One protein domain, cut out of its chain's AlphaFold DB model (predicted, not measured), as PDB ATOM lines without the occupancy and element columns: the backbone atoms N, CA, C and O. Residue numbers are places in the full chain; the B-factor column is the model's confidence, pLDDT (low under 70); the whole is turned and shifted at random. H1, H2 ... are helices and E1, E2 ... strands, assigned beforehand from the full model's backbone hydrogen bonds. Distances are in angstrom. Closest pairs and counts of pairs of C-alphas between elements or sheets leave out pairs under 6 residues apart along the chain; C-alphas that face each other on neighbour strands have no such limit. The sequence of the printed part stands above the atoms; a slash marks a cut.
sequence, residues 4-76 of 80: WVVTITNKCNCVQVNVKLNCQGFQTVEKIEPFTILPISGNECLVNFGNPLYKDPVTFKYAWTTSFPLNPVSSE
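What this domain is: This is residues 4 to 76 of the 80 residues of an uncharacterized protein of Lupinus albus (UniProt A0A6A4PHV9). Two small antiparallel sheets stand across from each other, loosely and only partly face to face: a sheet of three strands, E3, E2 and E5, and a ribbon of two, E1 and E4. The strands of the two sheets stay apart, and a long loop, residues 23 to 43, runs from the end of E2 past the ribbon and back to E3, with the one-turn helix H1 right after E3. The printed part has 73 residues, with the order E1 E2 E3 H1 E4 E5 along the chain; the class is mostly strand, though under half of the residues are in named elements. The whole is compact, with a radius of gyration of the C-alphas of 11.7 A, and elongated, spanning 36 by 22 by 18 A.

How they stand to each other: In the larger sheet, of order E3 - E2 - E5, the inner strand is E2, residues 15 to 22, which bends by 65 degrees at residue 18. E5, residues 72 to 76, is antiparallel to E2 at 151 degrees, with N 20 and O 74 2.8 A apart, within hydrogen-bond range. On the other edge E3, residues 44 to 46, forms a hairpin with E2, antiparallel at 150 degrees; N 45 and O 21 are within hydrogen-bond range at 2.9 A. Residues 40 to 41 also pair, antiparallel, with residues 44 to 45 of E3. H1, residues 47 to 50, is on this sheet at a height of 4.4 A, only just above the sheet's level, and is over none of its strands, but only just, as 2 of its 4 C-alphas fall on E2. The closest C-alphas of E2 and H1 are those of Asn 18 and Gly 50, 3.9 A apart. H1 is too short for an O i to N i+4 pair; its 1 O i to N i+3 pair is within range. In the second sheet E1, residues 4 to 8, and E4, residues 58 to 63, are antiparallel at 157 degrees, with N 8 and O 58 2.8 A apart, within hydrogen-bond range. The closest C-alphas of H1 and E4 are those of Asn 48 and Val 58, 7.8 A apart.

Where its parts are: E2 is 20.1 A long from first to last C-alpha, E4 17.3 A, E1 13.0 A, E5 11.8 A, E3 6.7 A and H1 5.6 A. E1 begins at C-alpha 4 (123.789, 107.709, 145.764), E2 at C-alpha 15 (140.005, 124.236, 133.911), and E5 ends at C-alpha 76 (135.600, 130.508, 137.670).

The domain as a whole: The two C-alphas farthest apart, those of Asn 13 and Val 29, are 35.8 A apart. The printed part has no cut; the link from E2 to E3 is long, with 21 residues, and that from E3 to H1 is tight. The mean pLDDT of the printed part is 88.7, and residues 35 to 37, 39 and 41 are under 70.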
ATOM      1  N   TRP A   4     123.739 107.038 147.052       93.06
ATOM      2  CA  TRP A   4     123.789 107.709 145.764       93.06
ATOM      3  C   TRP A   4     125.236 108.026 145.405       93.06
ATOM      4  O   TRP A   4     125.953 108.660 146.181       93.06
ATOM      5  N   VAL A   5     125.654 107.598 144.214       92.69
ATOM      6  CA  VAL A   5     126.959 107.943 143.639       92.69
ATOM      7  C   VAL A   5     126.790 109.189 142.782       92.69
ATOM      8  O   VAL A   5     125.969 109.209 141.865       92.69
ATOM      9  N   VAL A   6     127.581 110.219 143.067       91.75
ATOM     10  CA  VAL A   6     127.617 111.453 142.283       91.75
ATOM     11  C   VAL A   6     128.950 111.542 141.572       91.75
ATOM     12  O   VAL A   6     129.997 111.395 142.196       91.75
ATOM     13  N   THR A   7     128.902 111.848 140.279       92.44
ATOM     14  CA  THR A   7     130.087 112.067 139.452       92.44
ATOM     15  C   THR A   7     129.997 113.439 138.798       92.44
ATOM     16  O   THR A   7     129.094 113.709 138.006       92.44
ATOM     17  N   ILE A   8     130.949 114.308 139.122       91.50
ATOM     18  CA  ILE A   8     131.079 115.657 138.569       91.50
ATOM     19  C   ILE A   8     132.161 115.617 137.491       91.50
ATOM     20  O   ILE A   8     133.272 115.162 137.743       91.50
ATOM     21  N   THR A   9     131.839 116.095 136.288       93.00
ATOM     22  CA  THR A   9     132.763 116.120 135.140       93.00
ATOM     23  C   THR A   9     132.890 117.529 134.577       93.00
ATOM     24  O   THR A   9     131.885 118.181 134.293       93.00
ATOM     25  N   ASN A  10     134.123 117.992 134.356       93.81
ATOM     26  CA  ASN A  10     134.363 119.230 133.622       93.81
ATOM     27  C   ASN A  10     134.330 118.969 132.106       93.81
ATOM     28  O   ASN A  10     135.269 118.430 131.510       93.81
ATOM     29  N   LYS A  11     133.246 119.393 131.457       93.69
ATOM     30  CA  LYS A  11     133.089 119.290 129.998       93.69
ATOM     31  C   LYS A  11     133.648 120.499 129.237       93.69
ATOM     32  O   LYS A  11     133.735 120.442 128.016       93.69
ATOM     33  N   CYS A  12     134.073 121.557 129.925       92.81
ATOM     34  CA  CYS A  12     134.630 122.767 129.320       92.81
ATOM     35  C   CYS A  12     136.057 122.539 128.795       92.81
ATOM     36  O   CYS A  12     136.749 121.622 129.231       92.81
ATOM     37  N   ASN A  13     136.520 123.371 127.858       93.00
ATOM     38  CA  ASN A  13     137.894 123.282 127.339       93.00
ATOM     39  C   ASN A  13     138.943 123.741 128.359       93.00
ATOM     40  O   ASN A  13     140.046 123.205 128.378       93.00
ATOM     41  N   CYS A  14     138.584 124.696 129.216       95.19
ATOM     42  CA  CYS A  14     139.451 125.207 130.270       95.19
ATOM     43  C   CYS A  14     139.153 124.556 131.622       95.19
ATOM     44  O   CYS A  14     138.053 124.043 131.871       95.19
ATOM     45  N   VAL A  15     140.137 124.638 132.513       95.44
ATOM     46  CA  VAL A  15     140.005 124.236 133.911       95.44
ATOM     47  C   VAL A  15     138.942 125.107 134.580       95.44
ATOM     48  O   VAL A  15     138.867 126.311 134.333       95.44
ATOM     49  N   GLN A  16     138.093 124.486 135.395       95.94
ATOM     50  CA  GLN A  16     137.132 125.198 136.237       95.94
ATOM     51  C   GLN A  16     137.662 125.211 137.670       95.94
ATOM     52  O   GLN A  16     138.047 124.163 138.182       95.94
ATOM     53  N   VAL A  17     137.683 126.369 138.319       94.94
ATOM     54  CA  VAL A  17     138.044 126.523 139.740       94.94
ATOM     55  C   VAL A  17     136.862 127.117 140.497       94.94
ATOM     56  O   VAL A  17     135.913 127.606 139.879       94.94
ATOM     57  N   ASN A  18     136.880 127.030 141.830       93.62
ATOM     58  CA  ASN A  18     135.824 127.589 142.680       93.62
ATOM     59  C   ASN A  18     134.401 127.178 142.248       93.62
ATOM     60  O   ASN A  18     133.463 127.975 142.271       93.62
ATOM     61  N   VAL A  19     134.241 125.919 141.822       93.25
ATOM     62  CA  VAL A  19     132.952 125.403 141.350       93.25
ATOM     63  C   VAL A  19     131.997 125.257 142.523       93.25
ATOM     64  O   VAL A  19     132.278 124.531 143.477       93.25
ATOM     65  N   LYS A  20     130.851 125.925 142.429       94.06
ATOM     66  CA  LYS A  20     129.797 125.908 143.438       94.06
ATOM     67  C   LYS A  20     128.567 125.171 142.942       94.06
ATOM     68  O   LYS A  20     128.120 125.387 141.813       94.06
ATOM     69  N   LEU A  21     127.993 124.341 143.804       93.56
ATOM     70  CA  LEU A  21     126.729 123.644 143.572       93.56
ATOM     71  C   LEU A  21     125.658 124.171 144.524       93.56
ATOM     72  O   LEU A  21     125.957 124.569 145.650       93.56
ATOM     73  N   ASN A  22     124.402 124.121 144.091       93.44
ATOM     74  CA  ASN A  22     123.265 124.384 144.955       93.44
ATOM     75  C   ASN A  22     123.072 123.183 145.885       93.44
ATOM     76  O   ASN A  22     122.803 122.070 145.431       93.44
ATOM     77  N   CYS A  23     123.199 123.435 147.182       91.81
ATOM     78  CA  CYS A  23     123.056 122.457 148.251       91.81
ATOM     79  C   CYS A  23     121.947 122.819 149.237       91.81
ATOM     80  O   CYS A  23     121.883 122.265 150.335       91.81
ATOM     81  N   GLN A  24     121.058 123.739 148.867       92.19
ATOM     82  CA  GLN A  24     119.949 124.129 149.718       92.19
ATOM     83  C   GLN A  24     119.041 122.926 149.999       92.19
ATOM     84  O   GLN A  24     118.384 122.401 149.102       92.19
ATOM     85  N   GLY A  25     118.984 122.506 151.262       90.06
ATOM     86  CA  GLY A  25     118.198 121.346 151.683       90.06
ATOM     87  C   GLY A  25     118.855 119.994 151.391       90.06
ATOM     88  O   GLY A  25     118.206 118.971 151.585       90.06
ATOM     89  N   PHE A  26     120.120 119.968 150.962       90.69
ATOM     90  CA  PHE A  26     120.879 118.726 150.868       90.69
ATOM     91  C   PHE A  26     121.074 118.124 152.264       90.69
ATOM     92  O   PHE A  26     121.481 118.813 153.202       90.69
ATOM     93  N   GLN A  27     120.788 116.832 152.403       88.19
ATOM     94  CA  GLN A  27     120.970 116.095 153.647       88.19
ATOM     95  C   GLN A  27     121.627 114.749 153.372       88.19
ATOM     96  O   GLN A  27     121.420 114.123 152.333       88.19
ATOM     97  N   THR A  28     122.394 114.279 154.347       90.38
ATOM     98  CA  THR A  28     122.911 112.918 154.364       90.38
ATOM     99  C   THR A  28     123.075 112.443 155.803       90.38
ATOM    100  O   THR A  28     123.329 113.255 156.691       90.38
ATOM    101  N   VAL A  29     122.889 111.143 156.055       91.56
ATOM    102  CA  VAL A  29     123.130 110.560 157.394       91.56
ATOM    103  C   VAL A  29     124.526 109.979 157.557       91.56
ATOM    104  O   VAL A  29     124.905 109.600 158.661       91.56
ATOM    105  N   GLU A  30     125.277 109.881 156.466       87.38
ATOM    106  CA  GLU A  30     126.642 109.378 156.463       87.38
ATOM    107  C   GLU A  30     127.595 110.516 156.136       87.38
ATOM    108  O   GLU A  30     127.231 111.505 155.497       87.38
ATOM    109  N   LYS A  31     128.840 110.384 156.587       83.75
ATOM    110  CA  LYS A  31     129.883 111.301 156.145       83.75
ATOM    111  C   LYS A  31     130.099 111.090 154.651       83.75
ATOM    112  O   LYS A  31     130.201 109.955 154.193       83.75
ATOM    113  N   ILE A  32     130.176 112.188 153.909       83.69
ATOM    114  CA  ILE A  32     130.554 112.140 152.499       83.69
ATOM    115  C   ILE A  32     131.997 111.659 152.435       83.69
ATOM    116  O   ILE A  32     132.856 112.242 153.091       83.69
ATOM    117  N   GLU A  33     132.256 110.620 151.648       71.12
ATOM    118  CA  GLU A  33     133.603 110.116 151.402       71.12
ATOM    119  C   GLU A  33     133.954 110.236 149.906       71.12
ATOM    120  O   GLU A  33     133.166 109.799 149.054       71.12
ATOM    121  N   PRO A  34     135.128 110.804 149.569       70.88
ATOM    122  CA  PRO A  34     136.044 111.491 150.483       70.88
ATOM    123  C   PRO A  34     135.471 112.839 150.971       70.88
ATOM    124  O   PRO A  34     134.931 113.627 150.189       70.88
ATOM    125  N   PHE A  35     135.617 113.112 152.277       60.84
ATOM    126  CA  PHE A  35     135.091 114.303 152.984       60.84
ATOM    127  C   PHE A  35     135.531 115.640 152.371       60.84
ATOM    128  O   PHE A  35     134.953 116.695 152.623       60.84
ATOM    129  N   THR A  36     136.556 115.589 151.529       60.47
ATOM    130  CA  THR A  36     137.192 116.722 150.877       60.47
ATOM    131  C   THR A  36     136.419 117.316 149.693       60.47
ATOM    132  O   THR A  36     136.844 118.325 149.133       60.47
ATOM    133  N   ILE A  37     135.291 116.725 149.283       64.06
ATOM    134  CA  ILE A  37     134.663 117.095 148.004       64.06
ATOM    135  C   ILE A  37     133.543 118.134 148.128       64.06
ATOM    136  O   ILE A  37     133.370 118.894 147.182       64.06
ATOM    137  N   LEU A  38     132.809 118.217 149.242       70.75
ATOM    138  CA  LEU A  38     131.681 119.154 149.384       70.75
ATOM    139  C   LEU A  38     131.552 119.729 150.805       70.75
ATOM    140  O   LEU A  38     130.645 119.341 151.545       70.75
ATOM    141  N   PRO A  39     132.402 120.681 151.221       69.62
ATOM    142  CA  PRO A  39     132.049 121.556 152.332       69.62
ATOM    143  C   PRO A  39     130.750 122.316 152.011       69.62
ATOM    144  O   PRO A  39     130.663 123.044 151.018       69.62
ATOM    145  N   ILE A  40     129.741 122.143 152.864       70.12
ATOM    146  CA  ILE A  40     128.479 122.885 152.804       70.12
ATOM    147  C   ILE A  40     128.705 124.251 153.465       70.12
ATOM    148  O   ILE A  40     129.064 124.318 154.640       70.12
ATOM    149  N   SER A  41     128.486 125.337 152.725       69.38
ATOM    150  CA  SER A  41     128.565 126.717 153.211       69.38
ATOM    151  C   SER A  41     127.225 127.418 152.978       69.38
ATOM    152  O   SER A  41     126.983 128.020 151.931       69.38
ATOM    153  N   GLY A  42     126.330 127.342 153.963       78.06
ATOM    154  CA  GLY A  42     124.968 127.856 153.819       78.06
ATOM    155  C   GLY A  42     124.176 127.045 152.786       78.06
ATOM    156  O   GLY A  42     123.988 125.847 152.969       78.06
ATOM    157  N   ASN A  43     123.723 127.698 151.710       87.62
ATOM    158  CA  ASN A  43     122.944 127.073 150.629       87.62
ATOM    159  C   ASN A  43     123.804 126.557 149.462       87.62
ATOM    160  O   ASN A  43     123.280 125.921 148.550       87.62
ATOM    161  N   GLU A  44     125.108 126.830 149.467       92.12
ATOM    162  CA  GLU A  44     126.036 126.431 148.409       92.12
ATOM    163  C   GLU A  44     127.036 125.406 148.951       92.12
ATOM    164  O   GLU A  44     127.472 125.497 150.100       92.12
ATOM    165  N   CYS A  45     127.442 124.447 148.121       90.44
ATOM    166  CA  CYS A  45     128.624 123.632 148.385       90.44
ATOM    167  C   CYS A  45     129.747 124.001 147.432       90.44
ATOM    168  O   CYS A  45     129.506 124.241 146.249       90.44
ATOM    169  N   LEU A  46     130.978 123.945 147.926       91.00
ATOM    170  CA  LEU A  46     132.171 124.128 147.111       91.00
ATOM    171  C   LEU A  46     132.731 122.764 146.695       91.00
ATOM    172  O   LEU A  46     133.008 121.933 147.552       91.00
ATOM    173  N   VAL A  47     132.916 122.524 145.398       90.44
ATOM    174  CA  VAL A  47     133.455 121.252 144.891       90.44
ATOM    175  C   VAL A  47     134.964 121.193 145.105       90.44
ATOM    176  O   VAL A  47     135.669 122.134 144.744       90.44
ATOM    177  N   ASN A  48     135.472 120.078 145.643       88.75
ATOM    178  CA  ASN A  48     136.908 119.809 145.814       88.75
ATOM    179  C   ASN A  48     137.652 120.953 146.540       88.75
ATOM    180  O   ASN A  48     138.762 121.313 146.160       88.75
ATOM    181  N   PHE A  49     137.016 121.596 147.528       88.19
ATOM    182  CA  PHE A  49     137.512 122.815 148.198       88.19
ATOM    183  C   PHE A  49     137.897 123.974 147.264       88.19
ATOM    184  O   PHE A  49     138.757 124.785 147.595       88.19
ATOM    185  N   GLY A  50     137.278 124.061 146.090       89.75
ATOM    186  CA  GLY A  50     137.548 125.107 145.105       89.75
ATOM    187  C   GLY A  50     138.794 124.840 144.265       89.75
ATOM    188  O   GLY A  50     139.104 125.635 143.376       89.75
ATOM    189  N   ASN A  51     139.470 123.708 144.490       91.06
ATOM    190  CA  ASN A  51     140.610 123.297 143.688       91.06
ATOM    191  C   ASN A  51     140.218 123.107 142.210       91.06
ATOM    192  O   ASN A  51     139.066 122.784 141.902       91.06
ATOM    193  N   PRO A  52     141.197 123.235 141.299       92.50
ATOM    194  CA  PRO A  52     141.046 122.918 139.885       92.50
ATOM    195  C   PRO A  52     140.304 121.611 139.596       92.50
ATOM    196  O   PRO A  52     140.730 120.524 139.987       92.50
ATOM    197  N   LEU A  53     139.216 121.727 138.836       92.56
ATOM    198  CA  LEU A  53     138.560 120.624 138.154       92.56
ATOM    199  C   LEU A  53     139.098 120.536 136.728       92.56
ATOM    200  O   LEU A  53     138.705 121.287 135.826       92.56
ATOM    201  N   TYR A  54     140.016 119.594 136.538       92.31
ATOM    202  CA  TYR A  54     140.503 119.171 135.230       92.31
ATOM    203  C   TYR A  54     139.476 118.258 134.545       92.31
ATOM    204  O   TYR A  54     138.304 118.226 134.913       92.31
ATOM    205  N   LYS A  55     139.904 117.512 133.524       91.19
ATOM    206  CA  LYS A  55     139.056 116.545 132.815       91.19
ATOM    207  C   LYS A  55     138.717 115.308 133.644       91.19
ATOM    208  O   LYS A  55     137.714 114.660 133.345       91.19
ATOM    209  N   ASP A  56     139.510 115.011 134.668       88.50
ATOM    210  CA  ASP A  56     139.257 113.874 135.541       88.50
ATOM    211  C   ASP A  56     137.999 114.099 136.390       88.50
ATOM    212  O   ASP A  56     137.815 115.179 136.965       88.50
ATOM    213  N   PRO A  57     137.104 113.101 136.460       89.81
ATOM    214  CA  PRO A  57     135.884 113.215 137.233       89.81
ATOM    215  C   PRO A  57     136.171 113.220 138.732       89.81
ATOM    216  O   PRO A  57     136.995 112.456 139.235       89.81
ATOM    217  N   VAL A  58     135.381 113.995 139.467       89.31
ATOM    218  CA  VAL A  58     135.321 113.914 140.926       89.31
ATOM    219  C   VAL A  58     134.096 113.093 141.307       89.31
ATOM    220  O   VAL A  58     132.986 113.397 140.870       89.31
ATOM    221  N   THR A  59     134.297 112.037 142.096       90.75
ATOM    222  CA  THR A  59     133.223 111.127 142.519       90.75
ATOM    223  C   THR A  59     133.154 111.040 144.033       90.75
ATOM    224  O   THR A  59     134.184 110.929 144.694       90.75
ATOM    225  N   PHE A  60     131.942 111.060 144.573       90.31
ATOM    226  CA  PHE A  60     131.677 110.846 145.993       90.31
ATOM    227  C   PHE A  60     130.327 110.162 146.185       90.31
ATOM    228  O   PHE A  60     129.520 110.050 145.254       90.31
ATOM    229  N   LYS A  61     130.085 109.712 147.414       91.38
ATOM    230  CA  LYS A  61     128.825 109.091 147.817       91.38
ATOM    231  C   LYS A  61     128.137 109.865 148.927       91.38
ATOM    232  O   LYS A  61     128.798 110.485 149.757       91.38
ATOM    233  N   TYR A  62     126.812 109.779 148.959       91.19
ATOM    234  CA  TYR A  62     126.007 110.187 150.105       91.19
ATOM    235  C   TYR A  62     124.854 109.208 150.338       91.19
ATOM    236  O   TYR A  62     124.361 108.577 149.400       91.19
ATOM    237  N   ALA A  63     124.403 109.114 151.587       92.81
ATOM    238  CA  ALA A  63     123.260 108.294 151.975       92.81
ATOM    239  C   ALA A  63     122.056 109.173 152.336       92.81
ATOM    240  O   ALA A  63     122.128 109.953 153.292       92.81
ATOM    241  N   TRP A  64     120.953 109.040 151.589       93.06
ATOM    242  CA  TRP A  64     119.689 109.741 151.852       93.06
ATOM    243  C   TRP A  64     118.478 109.012 151.250       93.06
ATOM    244  O   TRP A  64     118.626 108.139 150.395       93.06
ATOM    245  N   THR A  65     117.266 109.343 151.706       94.31
ATOM    246  CA  THR A  65     116.017 108.695 151.274       94.31
ATOM    247  C   THR A  65     115.712 108.908 149.795       94.31
ATOM    248  O   THR A  65     115.144 108.020 149.164       94.31
ATOM    249  N   THR A  66     116.099 110.053 149.232       93.31
ATOM    250  CA  THR A  66     115.891 110.411 147.823       93.31
ATOM    251  C   THR A  66     117.182 110.926 147.210       93.31
ATOM    252  O   THR A  66     118.040 111.455 147.920       93.31
ATOM    253  N   SER A  67     117.302 110.815 145.887       93.38
ATOM    254  CA  SER A  67     118.362 111.519 145.180       93.38
ATOM    255  C   SER A  67     118.143 113.025 145.283       93.38
ATOM    256  O   SER A  67     117.013 113.512 145.340       93.38
ATOM    257  N   PHE A  68     119.241 113.765 145.301       92.00
ATOM    258  CA  PHE A  68     119.251 115.213 145.361       92.00
ATOM    259  C   PHE A  68     119.950 115.799 144.127       92.00
ATOM    260  O   PHE A  68     121.059 115.367 143.790       92.00
ATOM    261  N   PRO A  69     119.336 116.783 143.446       92.69
ATOM    262  CA  PRO A  69     119.923 117.412 142.273       92.69
ATOM    263  C   PRO A  69     120.955 118.477 142.678       92.69
ATOM    264  O   PRO A  69     120.614 119.625 142.957       92.69
ATOM    265  N   LEU A  70     122.235 118.108 142.671       91.62
ATOM    266  CA  LEU A  70     123.358 119.019 142.925       91.62
ATOM    267  C   LEU A  70     123.677 119.869 141.684       91.62
ATOM    268  O   LEU A  70     124.640 119.619 140.958       91.62
ATOM    269  N   ASN A  71     122.826 120.855 141.409       93.88
ATOM    270  CA  ASN A  71     122.941 121.700 140.220       93.88
ATOM    271  C   ASN A  71     124.106 122.701 140.341       93.88
ATOM    272  O   ASN A  71     124.237 123.331 141.392       93.88
ATOM    273  N   PRO A  72     124.913 122.919 139.285       93.31
ATOM    274  CA  PRO A  72     125.913 123.985 139.264       93.31
ATOM    275  C   PRO A  72     125.282 125.373 139.428       93.31
ATOM    276  O   PRO A  72     124.271 125.670 138.796       93.31
ATOM    277  N   VAL A  73     125.898 126.221 140.255       94.62
ATOM    278  CA  VAL A  73     125.506 127.628 140.469       94.62
ATOM    279  C   VAL A  73     126.480 128.559 139.760       94.62
ATOM    280  O   VAL A  73     126.070 129.422 138.989       94.62
ATOM    281  N   SER A  74     127.776 128.369 140.002       94.94
ATOM    282  CA  SER A  74     128.832 129.191 139.420       94.94
ATOM    283  C   SER A  74     130.157 128.438 139.369       94.94
ATOM    284  O   SER A  74     130.378 127.479 140.110       94.94
ATOM    285  N   SER A  75     131.062 128.921 138.530       95.38
ATOM    286  CA  SER A  75     132.463 128.518 138.485       95.38
ATOM    287  C   SER A  75     133.310 129.680 137.981       95.38
ATOM    288  O   SER A  75     132.805 130.604 137.339       95.38
ATOM    289  N   GLU A  76     134.604 129.623 138.257       96.44
ATOM    290  CA  GLU A  76     135.600 130.508 137.670       96.44
ATOM    291  C   GLU A  76     136.377 129.745 136.596       96.44
ATOM    292  O   GLU A  76     136.703 128.564 136.750       96.44
TER     293      GLU A  76